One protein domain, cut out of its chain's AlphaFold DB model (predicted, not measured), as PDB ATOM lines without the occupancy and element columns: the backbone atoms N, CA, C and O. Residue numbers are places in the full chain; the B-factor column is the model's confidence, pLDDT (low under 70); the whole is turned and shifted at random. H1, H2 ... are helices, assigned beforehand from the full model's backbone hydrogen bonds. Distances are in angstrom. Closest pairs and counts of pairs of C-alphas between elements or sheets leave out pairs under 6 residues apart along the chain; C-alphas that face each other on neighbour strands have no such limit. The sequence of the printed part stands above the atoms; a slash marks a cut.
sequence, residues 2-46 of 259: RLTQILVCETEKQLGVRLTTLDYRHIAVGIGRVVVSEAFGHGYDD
ATOM      1  N   ARG A   2     -47.037 -53.298  46.214       64.94
ATOM      2  CA  ARG A   2     -47.327 -52.617  44.933       64.94
ATOM      3  C   ARG A   2     -46.353 -51.468  44.615       64.94
ATOM      4  O   ARG A   2     -45.955 -51.309  43.467       64.94
ATOM      5  N   LEU A   3     -45.922 -50.713  45.630       64.88
ATOM      6  CA  LEU A   3     -44.977 -49.598  45.475       64.88
ATOM      7  C   LEU A   3     -43.566 -50.079  45.107       64.88
ATOM      8  O   LEU A   3     -42.955 -49.542  44.189       64.88
ATOM      9  N   THR A   4     -43.072 -51.123  45.777       73.88
ATOM     10  CA  THR A   4     -41.756 -51.723  45.514       73.88
ATOM     11  C   THR A   4     -41.656 -52.245  44.084       73.88
ATOM     12  O   THR A   4     -40.664 -51.994  43.411       73.88
ATOM     13  N   GLN A   5     -42.703 -52.899  43.572       72.75
ATOM     14  CA  GLN A   5     -42.728 -53.378  42.186       72.75
ATOM     15  C   GLN A   5     -42.729 -52.235  41.164       72.75
ATOM     16  O   GLN A   5     -42.031 -52.323  40.155       72.75
ATOM     17  N   ILE A   6     -43.483 -51.159  41.420       78.38
ATOM     18  CA  ILE A   6     -43.510 -49.981  40.541       78.38
ATOM     19  C   ILE A   6     -42.142 -49.292  40.532       78.38
ATOM     20  O   ILE A   6     -41.625 -49.004  39.454       78.38
ATOM     21  N   LEU A   7     -41.541 -49.081  41.708       76.00
ATOM     22  CA  LEU A   7     -40.211 -48.483  41.836       76.00
ATOM     23  C   LEU A   7     -39.162 -49.309  41.100       76.00
ATOM     24  O   LEU A   7     -38.481 -48.764  40.241       76.00
ATOM     25  N   VAL A   8     -39.113 -50.621  41.345       81.50
ATOM     26  CA  VAL A   8     -38.180 -51.524  40.658       81.50
ATOM     27  C   VAL A   8     -38.369 -51.460  39.143       81.50
ATOM     28  O   VAL A   8     -37.387 -51.373  38.411       81.50
ATOM     29  N   CYS A   9     -39.615 -51.482  38.658       75.75
ATOM     30  CA  CYS A   9     -39.900 -51.495  37.226       75.75
ATOM     31  C   CYS A   9     -39.515 -50.174  36.543       75.75
ATOM     32  O   CYS A   9     -38.937 -50.188  35.457       75.75
ATOM     33  N   GLU A  10     -39.810 -49.032  37.165       77.50
ATOM     34  CA  GLU A  10     -39.500 -47.727  36.577       77.50
ATOM     35  C   GLU A  10     -38.027 -47.353  36.706       77.50
ATOM     36  O   GLU A  10     -37.446 -46.835  35.751       77.50
ATOM     37  N   THR A  11     -37.375 -47.675  37.824       82.56
ATOM     38  CA  THR A  11     -35.938 -47.418  37.969       82.56
ATOM     39  C   THR A  11     -35.137 -48.315  37.027       82.56
ATOM     40  O   THR A  11     -34.150 -47.867  36.446       82.56
ATOM     41  N   GLU A  12     -35.588 -49.550  36.788       86.12
ATOM     42  CA  GLU A  12     -34.948 -50.441  35.820       86.12
ATOM     43  C   GLU A  12     -35.085 -49.909  34.390       86.12
ATOM     44  O   GLU A  12     -34.106 -49.897  33.644       86.12
ATOM     45  N   LYS A  13     -36.265 -49.407  34.010       83.50
ATOM     46  CA  LYS A  13     -36.486 -48.837  32.673       83.50
ATOM     47  C   LYS A  13     -35.741 -47.527  32.444       83.50
ATOM     48  O   LYS A  13     -35.231 -47.315  31.347       83.50
ATOM     49  N   GLN A  14     -35.729 -46.631  33.430       74.56
ATOM     50  CA  GLN A  14     -35.259 -45.255  33.237       74.56
ATOM     51  C   GLN A  14     -33.804 -45.045  33.665       74.56
ATOM     52  O   GLN A  14     -33.098 -44.243  33.060       74.56
ATOM     53  N   LEU A  15     -33.352 -45.762  34.695       80.94
ATOM     54  CA  LEU A  15     -32.015 -45.617  35.279       80.94
ATOM     55  C   LEU A  15     -31.145 -46.867  35.074       80.94
ATOM     56  O   LEU A  15     -29.957 -46.835  35.386       80.94
ATOM     57  N   GLY A  16     -31.712 -47.970  34.566       84.94
ATOM     58  CA  GLY A  16     -31.000 -49.240  34.387       84.94
ATOM     59  C   GLY A  16     -30.660 -49.953  35.700       84.94
ATOM     60  O   GLY A  16     -29.887 -50.908  35.692       84.94
ATOM     61  N   VAL A  17     -31.214 -49.497  36.826       83.62
ATOM     62  CA  VAL A  17     -30.957 -50.043  38.165       83.62
ATOM     63  C   VAL A  17     -32.268 -50.426  38.831       83.62
ATOM     64  O   VAL A  17     -33.258 -49.708  38.742       83.62
ATOM     65  N   ARG A  18     -32.293 -51.566  39.516       83.19
ATOM     66  CA  ARG A  18     -33.461 -52.003  40.284       83.19
ATOM     67  C   ARG A  18     -33.338 -51.444  41.691       83.19
ATOM     68  O   ARG A  18     -32.422 -51.843  42.400       83.19
ATOM     69  N   LEU A  19     -34.222 -50.526  42.062       80.25
ATOM     70  CA  LEU A  19     -34.273 -49.980  43.414       80.25
ATOM     71  C   LEU A  19     -35.558 -50.437  44.083       80.25
ATOM     72  O   LEU A  19     -36.653 -50.167  43.580       80.25
ATOM     73  N   THR A  20     -35.429 -51.113  45.219       82.75
ATOM     74  CA  THR A  20     -36.580 -51.346  46.083       82.75
ATOM     75  C   THR A  20     -36.952 -50.066  46.837       82.75
ATOM     76  O   THR A  20     -36.267 -49.040  46.789       82.75
ATOM     77  N   THR A  21     -38.066 -50.112  47.560       75.31
ATOM     78  CA  THR A  21     -38.496 -49.044  48.470       75.31
ATOM     79  C   THR A  21     -37.446 -48.729  49.533       75.31
ATOM     80  O   THR A  21     -37.233 -47.558  49.854       75.31
ATOM     81  N   LEU A  22     -36.772 -49.757  50.055       74.69
ATOM     82  CA  LEU A  22     -35.700 -49.600  51.033       74.69
ATOM     83  C   LEU A  22     -34.447 -48.979  50.399       74.69
ATOM     84  O   LEU A  22     -33.893 -48.025  50.951       74.69
ATOM     85  N   ASP A  23     -34.054 -49.451  49.214       72.44
ATOM     86  CA  ASP A  23     -32.894 -48.919  48.488       72.44
ATOM     87  C   ASP A  23     -33.080 -47.443  48.136       72.44
ATOM     88  O   ASP A  23     -32.190 -46.617  48.351       72.44
ATOM     89  N   TYR A  24     -34.268 -47.091  47.638       78.38
ATOM     90  CA  TYR A  24     -34.613 -45.713  47.314       78.38
ATOM     91  C   TYR A  24     -34.499 -44.804  48.543       78.38
ATOM     92  O   TYR A  24     -33.937 -43.711  48.456       78.38
ATOM     93  N   ARG A  25     -34.978 -45.266  49.704       72.31
ATOM     94  CA  ARG A  25     -34.913 -44.515  50.964       72.31
ATOM     95  C   ARG A  25     -33.467 -44.256  51.392       72.31
ATOM     96  O   ARG A  25     -33.134 -43.119  51.718       72.31
ATOM     97  N   HIS A  26     -32.598 -45.265  51.323       76.31
ATOM     98  CA  HIS A  26     -31.169 -45.113  51.625       76.31
ATOM     99  C   HIS A  26     -30.480 -44.113  50.697       76.31
ATOM    100  O   HIS A  26     -29.749 -43.227  51.151       76.31
ATOM    101  N   ILE A  27     -30.756 -44.211  49.399       79.12
ATOM    102  CA  ILE A  27     -30.178 -43.318  48.394       79.12
ATOM    103  C   ILE A  27     -30.673 -41.883  48.598       79.12
ATOM    104  O   ILE A  27     -29.869 -40.955  48.560       79.12
ATOM    105  N   ALA A  28     -31.962 -41.682  48.871       77.56
ATOM    106  CA  ALA A  28     -32.530 -40.359  49.122       77.56
ATOM    107  C   ALA A  28     -31.917 -39.690  50.364       77.56
ATOM    108  O   ALA A  28     -31.574 -38.506  50.316       77.56
ATOM    109  N   VAL A  29     -31.709 -40.443  51.451       70.62
ATOM    110  CA  VAL A  29     -31.014 -39.944  52.651       70.62
ATOM    111  C   VAL A  29     -29.562 -39.589  52.326       70.62
ATOM    112  O   VAL A  29     -29.097 -38.514  52.706       70.62
ATOM    113  N   GLY A  30     -28.858 -40.438  51.573       70.31
ATOM    114  CA  GLY A  30     -27.490 -40.167  51.126       70.31
ATOM    115  C   GLY A  30     -27.380 -38.901  50.271       70.31
ATOM    116  O   GLY A  30     -26.529 -38.051  50.534       70.31
ATOM    117  N   ILE A  31     -28.279 -38.725  49.300       75.00
ATOM    118  CA  ILE A  31     -28.341 -37.519  48.461       75.00
ATOM    119  C   ILE A  31     -28.637 -36.290  49.321       75.00
ATOM    120  O   ILE A  31     -27.959 -35.274  49.182       75.00
ATOM    121  N   GLY A  32     -29.598 -36.370  50.241       64.12
ATOM    122  CA  GLY A  32     -29.924 -35.257  51.130       64.12
ATOM    123  C   GLY A  32     -28.767 -34.866  52.054       64.12
ATOM    124  O   GLY A  32     -28.567 -33.678  52.304       64.12
ATOM    125  N   ARG A  33     -27.932 -35.822  52.480       73.88
ATOM    126  CA  ARG A  33     -26.709 -35.520  53.245       73.88
ATOM    127  C   ARG A  33     -25.679 -34.725  52.447       73.88
ATOM    128  O   ARG A  33     -24.996 -33.873  53.005       73.88
ATOM    129  N   VAL A  34     -25.594 -34.982  51.144       74.81
ATOM    130  CA  VAL A  34     -24.666 -34.295  50.234       74.81
ATOM    131  C   VAL A  34     -25.210 -32.938  49.780       74.81
ATOM    132  O   VAL A  34     -24.451 -31.980  49.672       74.81
ATOM    133  N   VAL A  35     -26.512 -32.853  49.493       71.06
ATOM    134  CA  VAL A  35     -27.137 -31.679  48.859       71.06
ATOM    135  C   VAL A  35     -27.699 -30.689  49.879       71.06
ATOM    136  O   VAL A  35     -27.666 -29.487  49.628       71.06
ATOM    137  N   VAL A  36     -28.218 -31.167  51.014       66.75
ATOM    138  CA  VAL A  36     -28.886 -30.326  52.021       66.75
ATOM    139  C   VAL A  36     -27.949 -30.032  53.193       66.75
ATOM    140  O   VAL A  36     -27.638 -28.872  53.440       66.75
ATOM    141  N   SER A  37     -27.503 -31.055  53.934       65.94
ATOM    142  CA  SER A  37     -26.497 -30.927  55.009       65.94
ATOM    143  C   SER A  37     -26.094 -32.294  55.568       65.94
ATOM    144  O   SER A  37     -26.911 -33.210  55.564       65.94
ATOM    145  N   GLU A  38     -24.906 -32.423  56.171       71.44
ATOM    146  CA  GLU A  38     -24.462 -33.683  56.805       71.44
ATOM    147  C   GLU A  38     -25.407 -34.191  57.913       71.44
ATOM    148  O   GLU A  38     -25.453 -35.390  58.187       71.44
ATOM    149  N   ALA A  39     -26.206 -33.306  58.519       67.56
ATOM    150  CA  ALA A  39     -27.204 -33.646  59.535       67.56
ATOM    151  C   ALA A  39     -28.538 -34.168  58.954       67.56
ATOM    152  O   ALA A  39     -29.451 -34.518  59.706       67.56
ATOM    153  N   PHE A  40     -28.687 -34.222  57.628       56.81
ATOM    154  CA  PHE A  40     -29.908 -34.696  56.983       56.81
ATOM    155  C   PHE A  40     -30.144 -36.191  57.273       56.81
ATOM    156  O   PHE A  40     -29.278 -37.044  57.056       56.81
ATOM    157  N   GLY A  41     -31.327 -36.521  57.796       57.91
ATOM    158  CA  GLY A  41     -31.663 -37.887  58.215       57.91
ATOM    159  C   GLY A  41     -30.986 -38.334  59.517       57.91
ATOM    160  O   GLY A  41     -30.737 -39.527  59.696       57.91
ATOM    161  N   HIS A  42     -30.635 -37.411  60.419       55.12
ATOM    162  CA  HIS A  42     -30.139 -37.767  61.748       55.12
ATOM    163  C   HIS A  42     -31.237 -38.490  62.555       55.12
ATOM    164  O   HIS A  42     -32.328 -37.957  62.736       55.12
ATOM    165  N   GLY A  43     -30.952 -39.720  63.001       57.44
ATOM    166  CA  GLY A  43     -31.921 -40.607  63.665       57.44
ATOM    167  C   GLY A  43     -32.512 -41.693  62.759       57.44
ATOM    168  O   GLY A  43     -33.311 -42.498  63.225       57.44
ATOM    169  N   TYR A  44     -32.118 -41.731  61.482       56.44
ATOM    170  CA  TYR A  44     -32.426 -42.841  60.585       56.44
ATOM    171  C   TYR A  44     -31.598 -44.084  60.949       56.44
ATOM    172  O   TYR A  44     -30.380 -43.978  61.099       56.44
ATOM    173  N   ASP A  45     -32.265 -45.231  61.089       58.62
ATOM    174  CA  ASP A  45     -31.662 -46.528  61.405       58.62
ATOM    175  C   ASP A  45     -31.602 -47.399  60.139       58.62
ATOM    176  O   ASP A  45     -32.632 -47.686  59.518       58.62
ATOM    177  N   ASP A  46     -30.385 -47.787  59.748       57.34
ATOM    178  CA  ASP A  46     -30.098 -48.533  58.517       57.34
ATOM    179  C   ASP A  46     -30.543 -50.014  58.604       57.34
ATOM    180  O   ASP A  46     -30.566 -50.706  57.585       57.34
TER     181      ASP A  46
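Overview. This is residues 2 to 46 of the 259 residues of the protein "DEAD domain-containing protein" of Verruconis gallopava (UniProt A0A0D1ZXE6). H2, the longest helix, and H1 make an open V: they meet near their starts, and their far ends spread apart. Residues 16 to 20 fold back from the end of H1 to the point of the V, and the tail, residues 36 to 46, turns back from the end of H2 towards its start. The printed part has 45 residues with two named helices, H1 then H2, and no named strand; its class is all helix. It is loose, with a radius of gyration of the C-alphas of 12.0 A, and elongated, spanning 32 by 19 by 12 A.

Along the chain. H2, residues 21 to 35, is 20.8 A long and ends at C-alpha 35 (-27.137, -31.679, 48.859). H1, residues 2 to 15, is 19.4 A long and begins at C-alpha 2 (-47.327, -52.617, 44.933).

Arrangement. H2, with residue 21 alone, only just touches residues 3 to 7 of H1, with 3 pairs of C-alphas within 8 A. The closest C-alphas are those of Thr 4 and Thr 21, 5.2 A apart. The helices run the same way at a steep tilt of 56 degrees. In H1 and H2 every O i to N i+4 pair is within hydrogen-bond range.

Size, cuts and confidence. The C-alphas farthest apart, of Lys 13 and Gly 43, are 32.4 A apart. The printed part has no cut, and the link from H1 to H2 is tight. The mean pLDDT of the printed part is 72.6; residues 2 to 3, 32, 36 to 37 and 39 to 46 are under 70.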